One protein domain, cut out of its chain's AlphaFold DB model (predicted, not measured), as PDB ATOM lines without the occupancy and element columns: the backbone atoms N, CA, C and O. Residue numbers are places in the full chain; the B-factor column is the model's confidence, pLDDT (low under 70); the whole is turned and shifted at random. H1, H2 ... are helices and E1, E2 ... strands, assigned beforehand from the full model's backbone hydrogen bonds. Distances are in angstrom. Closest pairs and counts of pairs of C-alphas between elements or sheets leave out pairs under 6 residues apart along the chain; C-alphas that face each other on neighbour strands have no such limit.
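Overview. This is residues 129 to 215 of the 239 residues of an uncharacterized protein of marine sediment metagenome (UniProt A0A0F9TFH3). Picture a single strongly twisted, curled sheet of four antiparallel strands with one short helix, H1, over one face, where it packs on E3, E1 and E4; the other face has no named helix. The links at residues 140 to 149 and 196 to 204 lie on the helix's side of the sheet, while the long link at residues 159 to 172 reaches one end of the longest axis. The printed part has 87 residues with one named helix and four named strands, in the order E1, E2, E3, H1, E4 along the chain; across the sheet the order is E2, E3, E1, E4. The class is mixed, helices and strands, with 43 residues, under half, in named elements. The whole is compact, with a radius of gyration of the C-alphas of 13.6 A, and only just elongated, spanning 47 by 23 by 23 A.

Arrangement. Start at the sheet's two inner strands, E3 at residues 173 to 183 and E1 at residues 132 to 139. They are antiparallel neighbours, their directions 167 degrees apart; look for N 135 and O 180 at 2.9 A, and N 180 and O 135 at 2.8 A, within hydrogen-bond range. Beyond E3 comes the edge strand E2, residues 150 to 158, which bends by 57 degrees at residue 154. E2 and E3 form a hairpin, antiparallel at 153 degrees, with N 153 and O 177 at 2.9 A. On the other side of E1 you meet the second edge strand, E4, residues 205 to 210, antiparallel to E1 at 154 degrees, with N 136 and O 209 at 2.9 A. E2 and E4 are apart. From edge to edge the strands' lines turn by 51 degrees and the way across the sheet turns by 63 degrees. H1, residues 187 to 195, is on the sheet, with 30 pairs of C-alphas within 10 A. Its closest C-alphas to E3 are those of Ala 190 and Val 182, 6.1 A apart; to E1, those of Ala 190 and Trp 133, 7.6 A apart; to E4, those of Lys 187 and Phe 210, 7.4 A apart. In H1 every O i to N i+4 pair is within hydrogen-bond range. E3, H1 and E4 make a split strand-helix-strand unit, two strands running the same way with a helix between them along the chain and E1 between them in the sheet; its crossover is right-handed.

Along the chain. Find C-alpha 173 at (146.649, 168.751, 103.688); from there E3, the longest strand with 11 residues, runs 30.2 A to Leu 183. E1 begins at C-alpha 132, at (126.149, 149.309, 90.103), and covers 21.5 A to Gly 139. E2 goes from Trp 150 to Gly 158, 21.7 A. H1, from Lys 187 to Thr 195, measures 12.1 A, and E4, from Ile 205, measures 14.0 A and ends at C-alpha 210, at (127.635, 159.902, 92.808).

Size, cuts and confidence. The C-alphas farthest apart are those of Ala 129 and Pro 170, 46.7 A, while the first and last printed C-alphas, those of Ala 129 and Pro 215, are 9.5 A apart. The printed part has no cut. The link from E2 to E3 is long, with 14 residues, and within it residues 161 to 162 pair with residues 165 to 166, antiparallel. The link from E3 to H1 is tight, with 3 residues; those from E1 to E2 and from H1 to E4 are short. The mean pLDDT of the printed part is 84.1; look for values under 70 at residues 129 to 130, 141 to 142, 159 to 171 and 203 of this model.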
ATOM      1  N   ALA A 129     119.088 142.929  92.203       58.41
ATOM      2  CA  ALA A 129     120.416 143.029  91.627       58.41
ATOM      3  C   ALA A 129     121.040 144.309  92.193       58.41
ATOM      4  O   ALA A 129     120.576 145.404  91.879       58.41
ATOM      5  N   LYS A 130     122.029 144.165  93.087       66.75
ATOM      6  CA  LYS A 130     122.745 145.300  93.677       66.75
ATOM      7  C   LYS A 130     123.057 146.291  92.559       66.75
ATOM      8  O   LYS A 130     123.794 145.948  91.632       66.75
ATOM      9  N   GLY A 131     122.474 147.486  92.637       81.31
ATOM     10  CA  GLY A 131     122.744 148.545  91.674       81.31
ATOM     11  C   GLY A 131     124.251 148.766  91.553       81.31
ATOM     12  O   GLY A 131     124.994 148.633  92.529       81.31
ATOM     13  N   ARG A 132     124.727 149.056  90.346       91.50
ATOM     14  CA  ARG A 132     126.149 149.309  90.103       91.50
ATOM     15  C   ARG A 132     126.368 150.817  90.069       91.50
ATOM     16  O   ARG A 132     125.665 151.523  89.356       91.50
ATOM     17  N   TRP A 133     127.317 151.333  90.838       93.31
ATOM     18  CA  TRP A 133     127.537 152.777  90.981       93.31
ATOM     19  C   TRP A 133     128.987 153.135  90.703       93.31
ATOM     20  O   TRP A 133     129.882 152.408  91.122       93.31
ATOM     21  N   TRP A 134     129.216 154.288  90.071       95.25
ATOM     22  CA  TRP A 134     130.473 155.017  90.242       95.25
ATOM     23  C   TRP A 134     130.308 155.998  91.390       95.25
ATOM     24  O   TRP A 134     129.410 156.847  91.366       95.25
ATOM     25  N   VAL A 135     131.196 155.889  92.367       95.88
ATOM     26  CA  VAL A 135     131.275 156.803  93.498       95.88
ATOM     27  C   VAL A 135     132.668 157.394  93.509       95.88
ATOM     28  O   VAL A 135     133.642 156.646  93.467       95.88
ATOM     29  N   SER A 136     132.774 158.717  93.568       95.88
ATOM     30  CA  SER A 136     134.043 159.367  93.867       95.88
ATOM     31  C   SER A 136     133.962 160.145  95.166       95.88
ATOM     32  O   SER A 136     132.900 160.647  95.546       95.88
ATOM     33  N   TRP A 137     135.078 160.212  95.878       94.75
ATOM     34  CA  TRP A 137     135.181 160.998  97.091       94.75
ATOM     35  C   TRP A 137     136.574 161.580  97.267       94.75
ATOM     36  O   TRP A 137     137.561 161.039  96.773       94.75
ATOM     37  N   TRP A 138     136.643 162.697  97.985       92.69
ATOM     38  CA  TRP A 138     137.909 163.261  98.444       92.69
ATOM     39  C   TRP A 138     138.234 162.720  99.836       92.69
ATOM     40  O   TRP A 138     137.441 162.914 100.757       92.69
ATOM     41  N   GLY A 139     139.386 162.065  99.984       88.38
ATOM     42  CA  GLY A 139     139.888 161.508 101.246       88.38
ATOM     43  C   GLY A 139     141.226 162.122 101.669       88.38
ATOM     44  O   GLY A 139     141.968 162.631 100.828       88.38
ATOM     45  N   ARG A 140     141.538 162.097 102.972       79.00
ATOM     46  CA  ARG A 140     142.841 162.543 103.514       79.00
ATOM     47  C   ARG A 140     143.922 161.465 103.509       79.00
ATOM     48  O   ARG A 140     145.100 161.806 103.483       79.00
ATOM     49  N   GLU A 141     143.540 160.193 103.562       68.50
ATOM     50  CA  GLU A 141     144.478 159.086 103.753       68.50
ATOM     51  C   GLU A 141     144.213 157.930 102.789       68.50
ATOM     52  O   GLU A 141     143.085 157.677 102.374       68.50
ATOM     53  N   TYR A 142     145.279 157.193 102.472       67.06
ATOM     54  CA  TYR A 142     145.242 155.955 101.687       67.06
ATOM     55  C   TYR A 142     144.895 154.716 102.539       67.06
ATOM     56  O   TYR A 142     145.074 153.584 102.092       67.06
ATOM     57  N   GLY A 143     144.433 154.911 103.777       78.62
ATOM     58  CA  GLY A 143     144.161 153.853 104.752       78.62
ATOM     59  C   GLY A 143     142.816 153.163 104.541       78.62
ATOM     60  O   GLY A 143     141.962 153.205 105.421       78.62
ATOM     61  N   PHE A 144     142.605 152.533 103.382       87.12
ATOM     62  CA  PHE A 144     141.417 151.710 103.153       87.12
ATOM     63  C   PHE A 144     141.740 150.425 102.385       87.12
ATOM     64  O   PHE A 144     142.654 150.365 101.563       87.12
ATOM     65  N   LYS A 145     140.972 149.369 102.656       92.00
ATOM     66  CA  LYS A 145     141.081 148.045 102.029       92.00
ATOM     67  C   LYS A 145     139.811 147.737 101.252       92.00
ATOM     68  O   LYS A 145     139.030 146.859 101.610       92.00
ATOM     69  N   LEU A 146     139.602 148.475 100.163       92.94
ATOM     70  CA  LEU A 146     138.490 148.218  99.256       92.94
ATOM     71  C   LEU A 146     138.917 147.203  98.195       92.94
ATOM     72  O   LEU A 146     139.781 147.476  97.364       92.94
ATOM     73  N   HIS A 147     138.277 146.036  98.208       93.88
ATOM     74  CA  HIS A 147     138.494 144.991  97.204       93.88
ATOM     75  C   HIS A 147     137.685 145.205  95.921       93.88
ATOM     76  O   HIS A 147     137.829 144.434  94.982       93.88
ATOM     77  N   LEU A 148     136.838 146.233  95.853       94.94
ATOM     78  CA  LEU A 148     136.134 146.604  94.626       94.94
ATOM     79  C   LEU A 148     137.053 147.399  93.684       94.94
ATOM     80  O   LEU A 148     138.079 147.904  94.126       94.94
ATOM     81  N   PRO A 149     136.730 147.536  92.391       95.69
ATOM     82  CA  PRO A 149     137.562 148.302  91.473       95.69
ATOM     83  C   PRO A 149     137.603 149.787  91.849       95.69
ATOM     84  O   PRO A 149     136.559 150.434  91.917       95.69
ATOM     85  N   TRP A 150     138.801 150.331  92.056       95.25
ATOM     86  CA  TRP A 150     139.009 151.750  92.354       95.25
ATOM     87  C   TRP A 150     140.321 152.285  91.770       95.25
ATOM     88  O   TRP A 150     141.212 151.513  91.408       95.25
ATOM     89  N   TRP A 151     140.436 153.611  91.667       93.81
ATOM     90  CA  TRP A 151     141.675 154.323  91.339       93.81
ATOM     91  C   TRP A 151     141.705 155.721  91.959       93.81
ATOM     92  O   TRP A 151     140.684 156.258  92.387       93.81
ATOM     93  N   VAL A 152     142.891 156.324  91.943       93.50
ATOM     94  CA  VAL A 152     143.106 157.738  92.259       93.50
ATOM     95  C   VAL A 152     142.939 158.568  90.986       93.50
ATOM     96  O   VAL A 152     143.692 158.375  90.031       93.50
ATOM     97  N   SER A 153     141.957 159.474  90.945       92.69
ATOM     98  CA  SER A 153     141.701 160.344  89.784       92.69
ATOM     99  C   SER A 153     142.404 161.696  89.859       92.69
ATOM    100  O   SER A 153     142.581 162.337  88.822       92.69
ATOM    101  N   GLY A 154     142.820 162.134  91.047       92.94
ATOM    102  CA  GLY A 154     143.499 163.412  91.213       92.94
ATOM    103  C   GLY A 154     143.911 163.712  92.649       92.94
ATOM    104  O   GLY A 154     143.545 163.006  93.583       92.94
ATOM    105  N   GLU A 155     144.661 164.795  92.810       93.12
ATOM    106  CA  GLU A 155     145.129 165.304  94.098       93.12
ATOM    107  C   GLU A 155     144.834 166.805  94.184       93.12
ATOM    108  O   GLU A 155     144.903 167.525  93.183       93.12
ATOM    109  N   ARG A 156     144.495 167.298  95.378       89.94
ATOM    110  CA  ARG A 156     144.333 168.732  95.644       89.94
ATOM    111  C   ARG A 156     144.907 169.105  96.999       89.94
ATOM    112  O   ARG A 156     144.885 168.323  97.945       89.94
ATOM    113  N   LEU A 157     145.358 170.348  97.102       87.38
ATOM    114  CA  LEU A 157     145.669 170.967  98.383       87.38
ATOM    115  C   LEU A 157     144.356 171.425  99.023       87.38
ATOM    116  O   LEU A 157     143.636 172.249  98.458       87.38
ATOM    117  N   GLY A 158     144.029 170.866 100.182       76.62
ATOM    118  CA  GLY A 158     142.861 171.238 100.970       76.62
ATOM    119  C   GLY A 158     143.267 171.884 102.288       76.62
ATOM    120  O   GLY A 158     144.295 171.548 102.871       76.62
ATOM    121  N   THR A 159     142.435 172.793 102.794       69.31
ATOM    122  CA  THR A 159     142.499 173.165 104.212       69.31
ATOM    123  C   THR A 159     141.708 172.145 105.031       69.31
ATOM    124  O   THR A 159     140.621 171.752 104.586       69.31
ATOM    125  N   PRO A 160     142.202 171.708 106.200       66.06
ATOM    126  CA  PRO A 160     141.450 170.849 107.096       66.06
ATOM    127  C   PRO A 160     140.104 171.482 107.441       66.06
ATOM    128  O   PRO A 160     140.020 172.626 107.887       66.06
ATOM    129  N   TRP A 161     139.054 170.697 107.235       62.31
ATOM    130  CA  TRP A 161     137.741 170.916 107.823       62.31
ATOM    131  C   TRP A 161     137.653 170.041 109.068       62.31
ATOM    132  O   TRP A 161     137.883 168.833 108.980       62.31
ATOM    133  N   VAL A 162     137.389 170.633 110.223       63.56
ATOM    134  CA  VAL A 162     137.114 169.894 111.460       63.56
ATOM    135  C   VAL A 162     135.762 170.390 111.941       63.56
ATOM    136  O   VAL A 162     135.568 171.594 112.064       63.56
ATOM    137  N   ASP A 163     134.806 169.476 112.095       61.28
ATOM    138  CA  ASP A 163     133.451 169.763 112.586       61.28
ATOM    139  C   ASP A 163     132.704 170.877 111.827       61.28
ATOM    140  O   ASP A 163     131.966 171.671 112.401       61.28
ATOM    141  N   GLY A 164     132.897 170.946 110.505       61.53
ATOM    142  CA  GLY A 164     132.260 171.959 109.657       61.53
ATOM    143  C   GLY A 164     132.899 173.350 109.740       61.53
ATOM    144  O   GLY A 164     132.505 174.240 108.988       61.53
ATOM    145  N   GLU A 165     133.927 173.534 110.568       57.59
ATOM    146  CA  GLU A 165     134.704 174.763 110.632       57.59
ATOM    147  C   GLU A 165     136.033 174.618 109.880       57.59
ATOM    148  O   GLU A 165     136.754 173.614 109.960       57.59
ATOM    149  N   ARG A 166     136.369 175.653 109.107       59.50
ATOM    150  CA  ARG A 166     137.673 175.770 108.459       59.50
ATOM    151  C   ARG A 166     138.678 176.167 109.532       59.50
ATOM    152  O   ARG A 166     138.644 177.303 110.001       59.50
ATOM    153  N   LEU A 167     139.588 175.263 109.901       60.06
ATOM    154  CA  LEU A 167     140.700 175.633 110.774       60.06
ATOM    155  C   LEU A 167     141.493 176.741 110.082       60.06
ATOM    156  O   LEU A 167     142.051 176.542 109.004       60.06
ATOM    157  N   GLY A 168     141.536 177.924 110.695       52.34
ATOM    158  CA  GLY A 168     142.259 179.098 110.194       52.34
ATOM    159  C   GLY A 168     143.788 178.956 110.208       52.34
ATOM    160  O   GLY A 168     144.486 179.965 110.174       52.34
ATOM    161  N   ALA A 169     144.311 177.731 110.295       55.53
ATOM    162  CA  ALA A 169     145.727 177.411 110.392       55.53
ATOM    163  C   ALA A 169     146.298 176.950 109.029       55.53
ATOM    164  O   ALA A 169     145.568 176.383 108.215       55.53
ATOM    165  N   PRO A 170     147.600 177.187 108.768       61.25
ATOM    166  CA  PRO A 170     148.239 177.028 107.456       61.25
ATOM    167  C   PRO A 170     148.564 175.579 107.070       61.25
ATOM    168  O   PRO A 170     149.281 175.371 106.091       61.25
ATOM    169  N   ASP A 171     148.071 174.584 107.808       67.50
ATOM    170  CA  ASP A 171     148.367 173.181 107.534       67.50
ATOM    171  C   ASP A 171     147.613 172.746 106.280       67.50
ATOM    172  O   ASP A 171     146.447 172.354 106.304       67.50
ATOM    173  N   VAL A 172     148.283 172.889 105.143       72.62
ATOM    174  CA  VAL A 172     147.810 172.387 103.864       72.62
ATOM    175  C   VAL A 172     147.887 170.865 103.900       72.62
ATOM    176  O   VAL A 172     148.966 170.296 104.048       72.62
ATOM    177  N   ILE A 173     146.741 170.209 103.737       81.62
ATOM    178  CA  ILE A 173     146.649 168.751 103.688       81.62
ATOM    179  C   ILE A 173     146.436 168.329 102.238       81.62
ATOM    180  O   ILE A 173     145.610 168.903 101.524       81.62
ATOM    181  N   PHE A 174     147.168 167.306 101.809       85.19
ATOM    182  CA  PHE A 174     146.914 166.649 100.535       85.19
ATOM    183  C   PHE A 174     145.620 165.847 100.638       85.19
ATOM    184  O   PHE A 174     145.464 165.003 101.516       85.19
ATOM    185  N   GLN A 175     144.671 166.148  99.761       89.75
ATOM    186  CA  GLN A 175     143.466 165.354  99.583       89.75
ATOM    187  C   GLN A 175     143.572 164.623  98.257       89.75
ATOM    188  O   GLN A 175     143.958 165.222  97.251       89.75
ATOM    189  N   THR A 176     143.164 163.364  98.251       91.00
ATOM    190  CA  THR A 176     143.163 162.526  97.057       91.00
ATOM    191  C   THR A 176     141.729 162.256  96.640       91.00
ATOM    192  O   THR A 176     140.891 161.908  97.472       91.00
ATOM    193  N   GLU A 177     141.432 162.439  95.356       93.75
ATOM    194  CA  GLU A 177     140.167 162.007  94.777       93.75
ATOM    195  C   GLU A 177     140.284 160.534  94.415       93.75
ATOM    196  O   GLU A 177     141.107 160.140  93.584       93.75
ATOM    197  N   ILE A 178     139.457 159.723  95.058       94.12
ATOM    198  CA  ILE A 178     139.344 158.296  94.801       94.12
ATOM    199  C   ILE A 178     138.033 158.078  94.061       94.12
ATOM    200  O   ILE A 178     137.012 158.663  94.413       94.12
ATOM    201  N   CYS A 179     138.053 157.235  93.037       95.38
ATOM    202  CA  CYS A 179     136.870 156.802  92.311       95.38
ATOM    203  C   CYS A 179     136.763 155.281  92.412       95.38
ATOM    204  O   CYS A 179     137.737 154.584  92.129       95.38
ATOM    205  N   ALA A 180     135.602 154.765  92.811       95.94
ATOM    206  CA  ALA A 180     135.352 153.340  92.970       95.94
ATOM    207  C   ALA A 180     134.020 152.910  92.353       95.94
ATOM    208  O   ALA A 180     133.016 153.629  92.400       95.94
ATOM    209  N   ALA A 181     134.020 151.701  91.797       96.25
ATOM    210  CA  ALA A 181     132.818 151.012  91.375       96.25
ATOM    211  C   ALA A 181     132.254 150.256  92.577       96.25
ATOM    212  O   ALA A 181     132.968 149.479  93.208       96.25
ATOM    213  N   VAL A 182     130.976 150.462  92.892       95.25
ATOM    214  CA  VAL A 182     130.340 149.886  94.083       95.25
ATOM    215  C   VAL A 182     129.064 149.141  93.719       95.25
ATOM    216  O   VAL A 182     128.312 149.566  92.843       95.25
ATOM    217  N   LEU A 183     128.822 148.026  94.407       93.62
ATOM    218  CA  LEU A 183     127.585 147.253  94.327       93.62
ATOM    219  C   LEU A 183     126.694 147.621  95.515       93.62
ATOM    220  O   LEU A 183     126.981 147.214  96.639       93.62
ATOM    221  N   ALA A 184     125.628 148.374  95.269       92.19
ATOM    222  CA  ALA A 184     124.734 148.879  96.304       92.19
ATOM    223  C   ALA A 184     123.332 149.163  95.748       92.19
ATOM    224  O   ALA A 184     123.171 149.592  94.611       92.19
ATOM    225  N   ASN A 185     122.292 148.992  96.556       89.12
ATOM    226  CA  ASN A 185     120.910 149.293  96.165       89.12
ATOM    227  C   ASN A 185     120.556 150.777  96.347       89.12
ATOM    228  O   ASN A 185     119.493 151.223  95.924       89.12
ATOM    229  N   SER A 186     121.422 151.548  97.004       90.62
ATOM    230  CA  SER A 186     121.211 152.964  97.307       90.62
ATOM    231  C   SER A 186     122.541 153.702  97.446       90.62
ATOM    232  O   SER A 186     123.591 153.079  97.618       90.62
ATOM    233  N   LYS A 187     122.501 155.040  97.406       92.00
ATOM    234  CA  LYS A 187     123.690 155.870  97.652       92.00
ATOM    235  C   LYS A 187     124.196 155.691  99.082       92.00
ATOM    236  O   LYS A 187     125.397 155.671  99.302       92.00
ATOM    237  N   GLU A 188     123.289 155.522 100.037       91.81
ATOM    238  CA  GLU A 188     123.589 155.322 101.455       91.81
ATOM    239  C   GLU A 188     124.315 153.992 101.682       91.81
ATOM    240  O   GLU A 188     125.325 153.954 102.376       91.81
ATOM    241  N   GLU A 189     123.855 152.917 101.038       92.81
ATOM    242  CA  GLU A 189     124.550 151.624 101.063       92.81
ATOM    243  C   GLU A 189     125.915 151.709 100.365       92.81
ATOM    244  O   GLU A 189     126.893 151.157 100.861       92.81
ATOM    245  N   ALA A 190     126.016 152.450  99.257       93.50
ATOM    246  CA  ALA A 190     127.289 152.655  98.571       93.50
ATOM    247  C   ALA A 190     128.308 153.414  99.440       93.50
ATOM    248  O   ALA A 190     129.486 153.059  99.433       93.50
ATOM    249  N   ARG A 191     127.857 154.415 100.215       94.00
ATOM    250  CA  ARG A 191     128.694 155.080 101.228       94.00
ATOM    251  C   ARG A 191     129.150 154.083 102.275       94.00
ATOM    252  O   ARG A 191     130.348 153.954 102.463       94.00
ATOM    253  N   ALA A 192     128.216 153.339 102.870       92.38
ATOM    254  CA  ALA A 192     128.525 152.363 103.910       92.38
ATOM    255  C   ALA A 192     129.606 151.363 103.464       92.38
ATOM    256  O   ALA A 192     130.563 151.148 104.192       92.38
ATOM    257  N   VAL A 193     129.532 150.842 102.233       93.88
ATOM    258  CA  VAL A 193     130.556 149.931 101.684       93.88
ATOM    259  C   VAL A 193     131.952 150.567 101.638       93.88
ATOM    260  O   VAL A 193     132.943 149.898 101.922       93.88
ATOM    261  N   ILE A 194     132.050 151.839 101.247       93.44
ATOM    262  CA  ILE A 194     133.334 152.549 101.171       93.44
ATOM    263  C   ILE A 194     133.830 152.912 102.574       93.44
ATOM    264  O   ILE A 194     135.011 152.744 102.871       93.44
ATOM    265  N   THR A 195     132.930 153.371 103.438       92.50
ATOM    266  CA  THR A 195     133.184 153.681 104.845       92.50
ATOM    267  C   THR A 195     133.730 152.466 105.592       92.50
ATOM    268  O   THR A 195     134.769 152.567 106.233       92.50
ATOM    269  N   ASP A 196     133.098 151.300 105.443       92.38
ATOM    270  CA  ASP A 196     133.511 150.045 106.086       92.38
ATOM    271  C   ASP A 196     134.872 149.536 105.582       92.38
ATOM    272  O   ASP A 196     135.503 148.696 106.222       92.38
ATOM    273  N   ALA A 197     135.337 150.022 104.425       91.94
ATOM    274  CA  ALA A 197     136.659 149.692 103.906       91.94
ATOM    275  C   ALA A 197     137.787 150.486 104.588       91.94
ATOM    276  O   ALA A 197     138.949 150.116 104.424       91.94
ATOM    277  N   HIS A 198     137.474 151.564 105.309       89.69
ATOM    278  CA  HIS A 198     138.448 152.362 106.052       89.69
ATOM    279  C   HIS A 198     138.561 151.835 107.485       89.69
ATOM    280  O   HIS A 198     137.548 151.530 108.116       89.69
ATOM    281  N   ASP A 199     139.782 151.769 108.022       87.50
ATOM    282  CA  ASP A 199     139.999 151.287 109.396       87.50
ATOM    283  C   ASP A 199     139.301 152.206 110.435       87.50
ATOM    284  O   ASP A 199     138.798 151.722 111.449       87.50
ATOM    285  N   ASP A 200     139.185 153.508 110.133       81.38
ATOM    286  CA  ASP A 200     138.567 154.535 110.990       81.38
ATOM    287  C   ASP A 200     137.156 154.983 110.524       81.38
ATOM    288  O   ASP A 200     136.624 155.998 110.986       81.38
ATOM    289  N   GLY A 201     136.518 154.255 109.598       81.31
ATOM    290  CA  GLY A 201     135.188 154.599 109.073       81.31
ATOM    291  C   GLY A 201     135.176 155.847 108.170       81.31
ATOM    292  O   GLY A 201     135.973 155.965 107.249       81.31
ATOM    293  N   GLU A 202     134.250 156.796 108.391       74.44
ATOM    294  CA  GLU A 202     134.124 158.004 107.533       74.44
ATOM    295  C   GLU A 202     135.189 159.069 107.824       74.44
ATOM    296  O   GLU A 202     135.219 160.123 107.178       74.44
ATOM    297  N   ALA A 203     136.056 158.818 108.806       66.69
ATOM    298  CA  ALA A 203     137.095 159.748 109.201       66.69
ATOM    299  C   ALA A 203     137.980 160.106 107.994       66.69
ATOM    300  O   ALA A 203     138.637 159.268 107.387       66.69
ATOM    301  N   GLY A 204     137.977 161.390 107.626       75.50
ATOM    302  CA  GLY A 204     138.795 161.910 106.532       75.50
ATOM    303  C   GLY A 204     138.119 161.949 105.161       75.50
ATOM    304  O   GLY A 204     138.732 162.501 104.244       75.50
ATOM    305  N   ILE A 205     136.881 161.464 105.012       80.31
ATOM    306  CA  ILE A 205     136.090 161.667 103.791       80.31
ATOM    307  C   ILE A 205     135.465 163.064 103.825       80.31
ATOM    308  O   ILE A 205     134.727 163.420 104.738       80.31
ATOM    309  N   VAL A 206     135.788 163.882 102.827       78.62
ATOM    310  CA  VAL A 206     135.439 165.311 102.806       78.62
ATOM    311  C   VAL A 206     134.232 165.589 101.920       78.62
ATOM    312  O   VAL A 206     133.436 166.479 102.202       78.62
ATOM    313  N   GLU A 207     134.107 164.868 100.813       89.56
ATOM    314  CA  GLU A 207     133.137 165.200  99.776       89.56
ATOM    315  C   GLU A 207     132.784 163.943  98.991       89.56
ATOM    316  O   GLU A 207     133.686 163.264  98.514       89.56
ATOM    317  N   TRP A 208     131.488 163.667  98.831       92.94
ATOM    318  CA  TRP A 208     130.974 162.533  98.063       92.94
ATOM    319  C   TRP A 208     130.359 162.991  96.745       92.94
ATOM    320  O   TRP A 208     129.566 163.933  96.718       92.94
ATOM    321  N   ARG A 209     130.623 162.252  95.669       94.81
ATOM    322  CA  ARG A 209     130.010 162.449  94.355       94.81
ATOM    323  C   ARG A 209     129.515 161.109  93.826       94.81
ATOM    324  O   ARG A 209     130.240 160.119  93.815       94.81
ATOM    325  N   PHE A 210     128.266 161.089  93.378       92.56
ATOM    326  CA  PHE A 210     127.635 159.902  92.808       92.56
ATOM    327  C   PHE A 210     127.362 160.140  91.335       92.56
ATOM    328  O   PHE A 210     126.728 161.137  90.985       92.56
ATOM    329  N   ALA A 211     127.783 159.201  90.496       89.81
ATOM    330  CA  ALA A 211     127.242 159.101  89.153       89.81
ATOM    331  C   ALA A 211     125.816 158.524  89.190       89.81
ATOM    332  O   ALA A 211     125.335 158.041  90.220       89.81
ATOM    333  N   GLU A 212     125.147 158.555  88.041       83.56
ATOM    334  CA  GLU A 212     123.891 157.836  87.846       83.56
ATOM    335  C   GLU A 212     124.083 156.318  88.045       83.56
ATOM    336  O   GLU A 212     125.162 155.792  87.729       83.56
ATOM    337  N   PRO A 213     123.051 155.609  88.548       86.94
ATOM    338  CA  PRO A 213     123.074 154.155  88.624       86.94
ATOM    339  C   PRO A 213     123.384 153.539  87.256       86.94
ATOM    340  O   PRO A 213     122.899 153.995  86.219       86.94
ATOM    341  N   ARG A 214     124.195 152.485  87.251       89.94
ATOM    342  CA  ARG A 214     124.566 151.730  86.056       89.94
ATOM    343  C   ARG A 214     123.712 150.465  85.922       89.94
ATOM    344  O   ARG A 214     123.296 149.908  86.941       89.94
ATOM    345  N   PRO A 215     123.480 149.996  84.681       86.19
ATOM    346  CA  PRO A 215     122.822 148.720  84.414       86.19
ATOM    347  C   PRO A 215     123.474 147.540  85.148       86.19
ATOM    348  O   PRO A 215     124.661 147.580  85.467       86.19
TER     349      PRO A 215